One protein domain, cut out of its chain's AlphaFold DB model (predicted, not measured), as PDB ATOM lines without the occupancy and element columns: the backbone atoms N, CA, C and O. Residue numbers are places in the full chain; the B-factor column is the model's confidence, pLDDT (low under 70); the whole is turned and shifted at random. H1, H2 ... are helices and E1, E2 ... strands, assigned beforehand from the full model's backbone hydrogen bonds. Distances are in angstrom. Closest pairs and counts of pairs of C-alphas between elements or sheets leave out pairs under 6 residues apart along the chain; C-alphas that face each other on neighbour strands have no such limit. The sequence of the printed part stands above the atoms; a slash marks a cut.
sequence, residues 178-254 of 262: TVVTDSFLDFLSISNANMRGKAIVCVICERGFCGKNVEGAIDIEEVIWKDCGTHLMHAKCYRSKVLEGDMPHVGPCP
ATOM      1  N   THR A 178     110.462 163.812 202.094       92.88
ATOM      2  CA  THR A 178     109.832 164.969 201.451       92.88
ATOM      3  C   THR A 178     108.666 164.469 200.628       92.88
ATOM      4  O   THR A 178     108.792 163.524 199.840       92.88
ATOM      5  N   VAL A 179     107.531 165.102 200.820       93.31
ATOM      6  CA  VAL A 179     106.273 164.741 200.215       93.31
ATOM      7  C   VAL A 179     105.724 165.963 199.491       93.31
ATOM      8  O   VAL A 179     105.814 167.085 199.966       93.31
ATOM      9  N   VAL A 180     105.181 165.767 198.297       91.62
ATOM     10  CA  VAL A 180     104.566 166.847 197.523       91.62
ATOM     11  C   VAL A 180     103.083 166.591 197.370       91.62
ATOM     12  O   VAL A 180     102.655 165.453 197.193       91.62
ATOM     13  N   THR A 181     102.308 167.665 197.423       91.44
ATOM     14  CA  THR A 181     100.882 167.710 197.090       91.44
ATOM     15  C   THR A 181     100.692 168.632 195.889       91.44
ATOM     16  O   THR A 181     101.586 169.423 195.578       91.44
ATOM     17  N   ASP A 182      99.542 168.571 195.211       87.38
ATOM     18  CA  ASP A 182      99.260 169.510 194.111       87.38
ATOM     19  C   ASP A 182      99.384 170.973 194.578       87.38
ATOM     20  O   ASP A 182     100.017 171.786 193.909       87.38
ATOM     21  N   SER A 183      98.866 171.292 195.769       87.50
ATOM     22  CA  SER A 183      98.951 172.635 196.353       87.50
ATOM     23  C   SER A 183     100.389 173.061 196.667       87.50
ATOM     24  O   SER A 183     100.759 174.207 196.419       87.50
ATOM     25  N   PHE A 184     101.225 172.153 197.183       89.25
ATOM     26  CA  PHE A 184     102.630 172.467 197.450       89.25
ATOM     27  C   PHE A 184     103.427 172.673 196.152       89.25
ATOM     28  O   PHE A 184     104.254 173.577 196.067       89.25
ATOM     29  N   LEU A 185     103.144 171.895 195.104       87.19
ATOM     30  CA  LEU A 185     103.759 172.087 193.784       87.19
ATOM     31  C   LEU A 185     103.355 173.425 193.151       87.19
ATOM     32  O   LEU A 185     104.201 174.105 192.559       87.19
ATOM     33  N   ASP A 186     102.088 173.822 193.303       84.56
ATOM     34  CA  ASP A 186     101.600 175.136 192.875       84.56
ATOM     35  C   ASP A 186     102.354 176.253 193.625       84.56
ATOM     36  O   ASP A 186     102.863 177.189 192.998       84.56
ATOM     37  N   PHE A 187     102.531 176.121 194.946       84.44
ATOM     38  CA  PHE A 187     103.319 177.061 195.750       84.44
ATOM     39  C   PHE A 187     104.777 177.162 195.286       84.44
ATOM     40  O   PHE A 187     105.278 178.273 195.082       84.44
ATOM     41  N   LEU A 188     105.463 176.036 195.073       81.19
ATOM     42  CA  LEU A 188     106.850 176.018 194.588       81.19
ATOM     43  C   LEU A 188     106.986 176.701 193.219       81.19
ATOM     44  O   LEU A 188     107.949 177.430 192.969       81.19
ATOM     45  N   SER A 189     105.993 176.516 192.349       77.62
ATOM     46  CA  SER A 189     105.965 177.111 191.010       77.62
ATOM     47  C   SER A 189     105.809 178.636 191.034       77.62
ATOM     48  O   SER A 189     106.346 179.321 190.161       77.62
ATOM     49  N   ILE A 190     105.081 179.170 192.021       74.19
ATOM     50  CA  ILE A 190     104.823 180.610 192.178       74.19
ATOM     51  C   ILE A 190     105.964 181.299 192.932       74.19
ATOM     52  O   ILE A 190     106.438 182.358 192.514       74.19
ATOM     53  N   SER A 191     106.393 180.710 194.049       65.94
ATOM     54  CA  SER A 191     107.334 181.319 194.999       65.94
ATOM     55  C   SER A 191     108.766 181.387 194.474       65.94
ATOM     56  O   SER A 191     109.529 182.266 194.876       65.94
ATOM     57  N   ASN A 192     109.142 180.496 193.556       62.78
ATOM     58  CA  ASN A 192     110.527 180.348 193.149       62.78
ATOM     59  C   ASN A 192     110.705 180.759 191.680       62.78
ATOM     60  O   ASN A 192     110.429 180.003 190.749       62.78
ATOM     61  N   ALA A 193     111.180 181.992 191.457       57.59
ATOM     62  CA  ALA A 193     111.361 182.564 190.117       57.59
ATOM     63  C   ALA A 193     112.258 181.698 189.207       57.59
ATOM     64  O   ALA A 193     112.057 181.673 187.992       57.59
ATOM     65  N   ASN A 194     113.181 180.937 189.807       54.00
ATOM     66  CA  ASN A 194     114.081 179.999 189.132       54.00
ATOM     67  C   ASN A 194     113.432 178.636 188.805       54.00
ATOM     68  O   ASN A 194     114.003 177.864 188.036       54.00
ATOM     69  N   MET A 195     112.247 178.331 189.352       57.66
ATOM     70  CA  MET A 195     111.523 177.068 189.136       57.66
ATOM     71  C   MET A 195     110.435 177.145 188.058       57.66
ATOM     72  O   MET A 195     109.838 176.107 187.752       57.66
ATOM     73  N   ARG A 196     110.176 178.324 187.462       51.59
ATOM     74  CA  ARG A 196     109.100 178.524 186.470       51.59
ATOM     75  C   ARG A 196     109.145 177.449 185.373       51.59
ATOM     76  O   ARG A 196     109.998 177.476 184.489       51.59
ATOM     77  N   GLY A 197     108.212 176.500 185.452       51.41
ATOM     78  CA  GLY A 197     107.980 175.447 184.462       51.41
ATOM     79  C   GLY A 197     108.872 174.198 184.533       51.41
ATOM     80  O   GLY A 197     108.652 173.301 183.727       51.41
ATOM     81  N   LYS A 198     109.848 174.093 185.454       54.78
ATOM     82  CA  LYS A 198     110.817 172.964 185.475       54.78
ATOM     83  C   LYS A 198     110.814 172.102 186.745       54.78
ATOM     84  O   LYS A 198     111.290 170.974 186.697       54.78
ATOM     85  N   ALA A 199     110.241 172.582 187.850       60.78
ATOM     86  CA  ALA A 199     110.150 171.829 189.111       60.78
ATOM     87  C   ALA A 199     108.892 170.940 189.233       60.78
ATOM     88  O   ALA A 199     108.707 170.266 190.239       60.78
ATOM     89  N   ILE A 200     108.022 170.929 188.218       75.94
ATOM     90  CA  ILE A 200     106.704 170.260 188.261       75.94
ATOM     91  C   ILE A 200     106.780 168.812 187.743       75.94
ATOM     92  O   ILE A 200     105.829 168.039 187.868       75.94
ATOM     93  N   VAL A 201     107.924 168.420 187.179       85.06
ATOM     94  CA  VAL A 201     108.159 167.074 186.649       85.06
ATOM     95  C   VAL A 201     109.410 166.455 187.251       85.06
ATOM     96  O   VAL A 201     110.352 167.142 187.649       85.06
ATOM     97  N   CYS A 202     109.430 165.129 187.298       89.12
ATOM     98  CA  CYS A 202     110.603 164.372 187.694       89.12
ATOM     99  C   CYS A 202     111.706 164.503 186.642       89.12
ATOM    100  O   CYS A 202     111.506 164.125 185.493       89.12
ATOM    101  N   VAL A 203     112.908 164.914 187.047       89.06
ATOM    102  CA  VAL A 203     114.051 165.057 186.115       89.06
ATOM    103  C   VAL A 203     114.597 163.740 185.548       89.06
ATOM    104  O   VAL A 203     115.480 163.767 184.702       89.06
ATOM    105  N   ILE A 204     114.105 162.587 186.015       90.69
ATOM    106  CA  ILE A 204     114.514 161.267 185.511       90.69
ATOM    107  C   ILE A 204     113.526 160.743 184.468       90.69
ATOM    108  O   ILE A 204     113.946 160.223 183.441       90.69
ATOM    109  N   CYS A 205     112.219 160.812 184.745       90.38
ATOM    110  CA  CYS A 205     111.195 160.226 183.872       90.38
ATOM    111  C   CYS A 205     110.310 161.252 183.158       90.38
ATOM    112  O   CYS A 205     109.432 160.848 182.399       90.38
ATOM    113  N   GLU A 206     110.504 162.542 183.438       88.31
ATOM    114  CA  GLU A 206     109.789 163.685 182.848       88.31
ATOM    115  C   GLU A 206     108.271 163.697 183.106       88.31
ATOM    116  O   GLU A 206     107.534 164.491 182.527       88.31
ATOM    117  N   ARG A 207     107.781 162.849 184.021       86.81
ATOM    118  CA  ARG A 207     106.369 162.803 184.436       86.81
ATOM    119  C   ARG A 207     106.105 163.702 185.641       86.81
ATOM    120  O   ARG A 207     107.000 163.916 186.459       86.81
ATOM    121  N   GLY A 208     104.861 164.160 185.775       85.44
ATOM    122  CA  GLY A 208     104.381 164.885 186.955       85.44
ATOM    123  C   GLY A 208     104.325 164.025 188.225       85.44
ATOM    124  O   GLY A 208     104.540 162.810 188.188       85.44
ATOM    125  N   PHE A 209     104.034 164.667 189.358       85.56
ATOM    126  CA  PHE A 209     104.020 164.026 190.679       85.56
ATOM    127  C   PHE A 209     102.611 163.701 191.200       85.56
ATOM    128  O   PHE A 209     102.394 162.577 191.638       85.56
ATOM    129  N   CYS A 210     101.664 164.644 191.119       78.62
ATOM    130  CA  CYS A 210     100.343 164.548 191.761       78.62
ATOM    131  C   CYS A 210      99.158 164.759 190.786       78.62
ATOM    132  O   CYS A 210      99.345 165.006 189.586       78.62
ATOM    133  N   GLY A 211      97.942 164.579 191.323       64.62
ATOM    134  CA  GLY A 211      96.650 164.345 190.664       64.62
ATOM    135  C   GLY A 211      96.266 165.229 189.477       64.62
ATOM    136  O   GLY A 211      95.577 164.745 188.577       64.62
ATOM    137  N   LYS A 212      96.726 166.481 189.396       58.94
ATOM    138  CA  LYS A 212      96.396 167.351 188.245       58.94
ATOM    139  C   LYS A 212      97.077 166.931 186.936       58.94
ATOM    140  O   LYS A 212      96.569 167.251 185.864       58.94
ATOM    141  N   ASN A 213      98.205 166.220 187.007       52.62
ATOM    142  CA  ASN A 213      99.069 165.949 185.850       52.62
ATOM    143  C   ASN A 213      99.201 164.453 185.502       52.62
ATOM    144  O   ASN A 213      99.977 164.102 184.611       52.62
ATOM    145  N   VAL A 214      98.477 163.566 186.199       59.31
ATOM    146  CA  VAL A 214      98.524 162.111 185.984       59.31
ATOM    147  C   VAL A 214      97.143 161.491 186.234       59.31
ATOM    148  O   VAL A 214      96.597 161.568 187.332       59.31
ATOM    149  N   GLU A 215      96.586 160.830 185.219       48.38
ATOM    150  CA  GLU A 215      95.294 160.140 185.308       48.38
ATOM    151  C   GLU A 215      95.349 159.010 186.358       48.38
ATOM    152  O   GLU A 215      96.200 158.121 186.300       48.38
ATOM    153  N   GLY A 216      94.467 159.064 187.364       53.00
ATOM    154  CA  GLY A 216      94.432 158.098 188.472       53.00
ATOM    155  C   GLY A 216      95.491 158.304 189.567       53.00
ATOM    156  O   GLY A 216      95.601 157.452 190.458       53.00
ATOM    157  N   ALA A 217      96.261 159.400 189.525       58.09
ATOM    158  CA  ALA A 217      97.209 159.727 190.586       58.09
ATOM    159  C   ALA A 217      96.520 160.183 191.872       58.09
ATOM    160  O   ALA A 217      95.390 160.668 191.889       58.09
ATOM    161  N   ILE A 218      97.231 159.956 192.969       61.44
ATOM    162  CA  ILE A 218      96.824 160.336 194.314       61.44
ATOM    163  C   ILE A 218      97.370 161.745 194.559       61.44
ATOM    164  O   ILE A 218      98.410 162.115 194.023       61.44
ATOM    165  N   ASP A 219      96.675 162.513 195.387       75.75
ATOM    166  CA  ASP A 219      96.952 163.920 195.707       75.75
ATOM    167  C   ASP A 219      98.302 164.159 196.433       75.75
ATOM    168  O   ASP A 219      98.577 165.271 196.887       75.75
ATOM    169  N   ILE A 220      99.125 163.114 196.596       88.62
ATOM    170  CA  ILE A 220     100.367 163.134 197.360       88.62
ATOM    171  C   ILE A 220     101.416 162.164 196.791       88.62
ATOM    172  O   ILE A 220     101.077 161.026 196.462       88.62
ATOM    173  N   GLU A 221     102.688 162.568 196.746       90.00
ATOM    174  CA  GLU A 221     103.799 161.748 196.236       90.00
ATOM    175  C   GLU A 221     105.090 161.973 197.042       90.00
ATOM    176  O   GLU A 221     105.406 163.092 197.432       90.00
ATOM    177  N   GLU A 222     105.859 160.911 197.305       92.56
ATOM    178  CA  GLU A 222     107.180 161.019 197.950       92.56
ATOM    179  C   GLU A 222     108.259 161.350 196.911       92.56
ATOM    180  O   GLU A 222     108.421 160.639 195.910       92.56
ATOM    181  N   VAL A 223     109.038 162.397 197.173       92.94
ATOM    182  CA  VAL A 223     110.043 162.915 196.239       92.94
ATOM    183  C   VAL A 223     111.411 163.058 196.886       92.94
ATOM    184  O   VAL A 223     111.557 163.123 198.105       92.94
ATOM    185  N   ILE A 224     112.425 163.136 196.032       93.31
ATOM    186  CA  ILE A 224     113.802 163.437 196.404       93.31
ATOM    187  C   ILE A 224     114.204 164.737 195.718       93.31
ATOM    188  O   ILE A 224     114.070 164.872 194.498       93.31
ATOM    189  N   TRP A 225     114.708 165.681 196.509       90.69
ATOM    190  CA  TRP A 225     115.309 166.900 195.994       90.69
ATOM    191  C   TRP A 225     116.659 166.601 195.361       90.69
ATOM    192  O   TRP A 225     117.464 165.829 195.882       90.69
ATOM    193  N   LYS A 226     116.913 167.245 194.230       89.56
ATOM    194  CA  LYS A 226     118.259 167.369 193.696       89.56
ATOM    195  C   LYS A 226     119.002 168.461 194.475       89.56
ATOM    196  O   LYS A 226     118.413 169.507 194.742       89.56
ATOM    197  N   ASP A 227     120.301 168.292 194.711       89.00
ATOM    198  CA  ASP A 227     121.145 169.207 195.507       89.00
ATOM    199  C   ASP A 227     121.156 170.660 195.014       89.00
ATOM    200  O   ASP A 227     121.441 171.583 195.765       89.00
ATOM    201  N   CYS A 228     120.770 170.892 193.759       84.25
ATOM    202  CA  CYS A 228     120.541 172.236 193.237       84.25
ATOM    203  C   CYS A 228     119.385 173.007 193.912       84.25
ATOM    204  O   CYS A 228     119.102 174.136 193.515       84.25
ATOM    205  N   GLY A 229     118.624 172.373 194.811       81.69
ATOM    206  CA  GLY A 229     117.477 172.961 195.512       81.69
ATOM    207  C   GLY A 229     116.273 173.299 194.625       81.69
ATOM    208  O   GLY A 229     115.294 173.849 195.109       81.69
ATOM    209  N   THR A 230     116.342 172.994 193.323       81.62
ATOM    210  CA  THR A 230     115.356 173.434 192.322       81.62
ATOM    211  C   THR A 230     114.543 172.280 191.737       81.62
ATOM    212  O   THR A 230     113.375 172.444 191.406       81.62
ATOM    213  N   HIS A 231     115.152 171.104 191.590       86.81
ATOM    214  CA  HIS A 231     114.565 169.989 190.849       86.81
ATOM    215  C   HIS A 231     114.199 168.811 191.744       86.81
ATOM    216  O   HIS A 231     114.880 168.529 192.731       86.81
ATOM    217  N   LEU A 232     113.158 168.091 191.330       89.88
ATOM    218  CA  LEU A 232     112.569 166.971 192.051       89.88
ATOM    219  C   LEU A 232     112.683 165.661 191.265       89.88
ATOM    220  O   LEU A 232     112.728 165.635 190.032       89.88
ATOM    221  N   MET A 233     112.685 164.548 191.993       92.75
ATOM    222  CA  MET A 233     112.660 163.192 191.452       92.75
ATOM    223  C   MET A 233     111.627 162.352 192.195       92.75
ATOM    224  O   MET A 233     111.548 162.445 193.417       92.75
ATOM    225  N   HIS A 234     110.886 161.477 191.504       92.44
ATOM    226  CA  HIS A 234     110.108 160.448 192.206       92.44
ATOM    227  C   HIS A 234     111.063 159.593 193.034       92.44
ATOM    228  O   HIS A 234     112.102 159.158 192.519       92.44
ATOM    229  N   ALA A 235     110.696 159.271 194.276       92.38
ATOM    230  CA  ALA A 235     111.522 158.410 195.123       92.38
ATOM    231  C   ALA A 235     111.826 157.054 194.452       92.38
ATOM    232  O   ALA A 235     112.932 156.524 194.568       92.38
ATOM    233  N   LYS A 236     110.877 156.512 193.674       91.69
ATOM    234  CA  LYS A 236     111.082 155.290 192.881       91.69
ATOM    235  C   LYS A 236     112.122 155.469 191.768       91.69
ATOM    236  O   LYS A 236     112.985 154.608 191.612       91.69
ATOM    237  N   CYS A 237     112.047 156.558 191.000       93.69
ATOM    238  CA  CYS A 237     112.999 156.841 189.921       93.69
ATOM    239  C   CYS A 237     114.412 157.032 190.471       93.69
ATOM    240  O   CYS A 237     115.358 156.452 189.942       93.69
ATOM    241  N   TYR A 238     114.530 157.774 191.574       94.81
ATOM    242  CA  TYR A 238     115.782 157.946 192.300       94.81
ATOM    243  C   TYR A 238     116.396 156.597 192.699       94.81
ATOM    244  O   TYR A 238     117.535 156.303 192.340       94.81
ATOM    245  N   ARG A 239     115.623 155.739 193.381       94.25
ATOM    246  CA  ARG A 239     116.093 154.416 193.828       94.25
ATOM    247  C   ARG A 239     116.530 153.530 192.659       94.25
ATOM    248  O   ARG A 239     117.543 152.857 192.783       94.25
ATOM    249  N   SER A 240     115.811 153.552 191.532       95.19
ATOM    250  CA  SER A 240     116.202 152.799 190.326       95.19
ATOM    251  C   SER A 240     117.592 153.203 189.839       95.19
ATOM    252  O   SER A 240     118.427 152.340 189.602       95.19
ATOM    253  N   LYS A 241     117.863 154.511 189.764       94.25
ATOM    254  CA  LYS A 241     119.158 155.029 189.313       94.25
ATOM    255  C   LYS A 241     120.297 154.722 190.279       94.25
ATOM    256  O   LYS A 241     121.366 154.318 189.842       94.25
ATOM    257  N   VAL A 242     120.044 154.798 191.584       94.62
ATOM    258  CA  VAL A 242     121.030 154.387 192.598       94.62
ATOM    259  C   VAL A 242     121.395 152.908 192.478       94.62
ATOM    260  O   VAL A 242     122.564 152.555 192.609       94.62
ATOM    261  N   LEU A 243     120.430 152.035 192.177       94.25
ATOM    262  CA  LEU A 243     120.700 150.610 191.944       94.25
ATOM    263  C   LEU A 243     121.513 150.353 190.666       94.25
ATOM    264  O   LEU A 243     122.199 149.337 190.582       94.25
ATOM    265  N   GLU A 244     121.461 151.266 189.697       94.06
ATOM    266  CA  GLU A 244     122.288 151.252 188.483       94.06
ATOM    267  C   GLU A 244     123.710 151.807 188.728       94.06
ATOM    268  O   GLU A 244     124.555 151.721 187.841       94.06
ATOM    269  N   GLY A 245     123.998 152.326 189.930       92.38
ATOM    270  CA  GLY A 245     125.289 152.918 190.301       92.38
ATOM    271  C   GLY A 245     125.367 154.439 190.133       92.38
ATOM    272  O   GLY A 245     126.411 155.024 190.416       92.38
ATOM    273  N   ASP A 246     124.276 155.088 189.723       91.31
ATOM    274  CA  ASP A 246     124.213 156.537 189.537       91.31
ATOM    275  C   ASP A 246     123.804 157.262 190.827       91.31
ATOM    276  O   ASP A 246     122.976 156.791 191.604       91.31
ATOM    277  N   MET A 247     124.296 158.487 191.018       90.88
ATOM    278  CA  MET A 247     123.889 159.361 192.127       90.88
ATOM    279  C   MET A 247     123.185 160.614 191.581       90.88
ATOM    280  O   MET A 247     123.775 161.693 191.510       90.88
ATOM    281  N   PRO A 248     121.907 160.511 191.164       88.44
ATOM    282  CA  PRO A 248     121.239 161.567 190.396       88.44
ATOM    283  C   PRO A 248     120.982 162.863 191.189       88.44
ATOM    284  O   PRO A 248     120.784 163.916 190.586       88.44
ATOM    285  N   HIS A 249     121.031 162.826 192.526       88.00
ATOM    286  CA  HIS A 249     120.898 164.028 193.360       88.00
ATOM    287  C   HIS A 249     122.109 164.975 193.220       88.00
ATOM    288  O   HIS A 249     121.922 166.186 193.058       88.00
ATOM    289  N   VAL A 250     123.328 164.427 193.124       86.62
ATOM    290  CA  VAL A 250     124.595 165.178 192.955       86.62
ATOM    291  C   VAL A 250     125.018 165.366 191.491       86.62
ATOM    292  O   VAL A 250     125.957 166.103 191.216       86.62
ATOM    293  N   GLY A 251     124.336 164.729 190.533       76.50
ATOM    294  CA  GLY A 251     124.713 164.767 189.112       76.50
ATOM    295  C   GLY A 251     124.565 166.143 188.431       76.50
ATOM    296  O   GLY A 251     124.166 167.120 189.063       76.50
ATOM    297  N   PRO A 252     124.830 166.257 187.121       77.19
ATOM    298  CA  PRO A 252     124.619 167.498 186.373       77.19
ATOM    299  C   PRO A 252     123.180 168.022 186.508       77.19
ATOM    300  O   PRO A 252     122.221 167.247 186.499       77.19
ATOM    301  N   CYS A 253     123.011 169.341 186.644       77.56
ATOM    302  CA  CYS A 253     121.695 169.981 186.662       77.56
ATOM    303  C   CYS A 253     121.523 170.895 185.445       77.56
ATOM    304  O   CYS A 253     122.391 171.733 185.225       77.56
ATOM    305  N   PRO A 254     120.365 170.884 184.763       71.69
ATOM    306  CA  PRO A 254     120.030 171.897 183.755       71.69
ATOM    307  C   PRO A 254     120.025 173.342 184.286       71.69
ATOM    308  O   PRO A 254     119.988 174.290 183.508       71.69
TER     309      PRO A 254
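This is residues 178 to 254 of the 262 residues of an uncharacterized protein of Fusarium sp. AF-8 (UniProt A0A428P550). A small staggered antiparallel sheet, E1-E2-E3, has helix H1 at one end and helix H2 at the other, while a long link without named elements folds beside it. The 77 printed residues run E1, H1, E2, E3, H2; the class is mixed, with under half in named elements. The whole is compact, radius of gyration of the C-alphas 12.0 A, spanning 33 by 30 by 19 A.

E1 is residues 178 to 181, from C-alpha 178 at (109.832, 164.969, 201.451). H1 is 182 to 191, 14.3 A; E2 220 to 225, 15.5 A; E3 232 to 234; H2 235 to 243, 12.5 A, ending at (120.700, 150.610, 191.944).

E1 and E2 pair through N 180 and O 221, 2.8 A; hairpin E2 and E3 through N 224 and O 233, 2.8 A. H1 only grazes the sheet. H2 stands up from it over E3, height 8.4 A. Both helices have every O i to N i+4 pair within hydrogen-bond range.

The printed part has no cut. The H1 to E2 link is long, 28 residues. pLDDT is under 70 at 191 to 199 and 211 to 218.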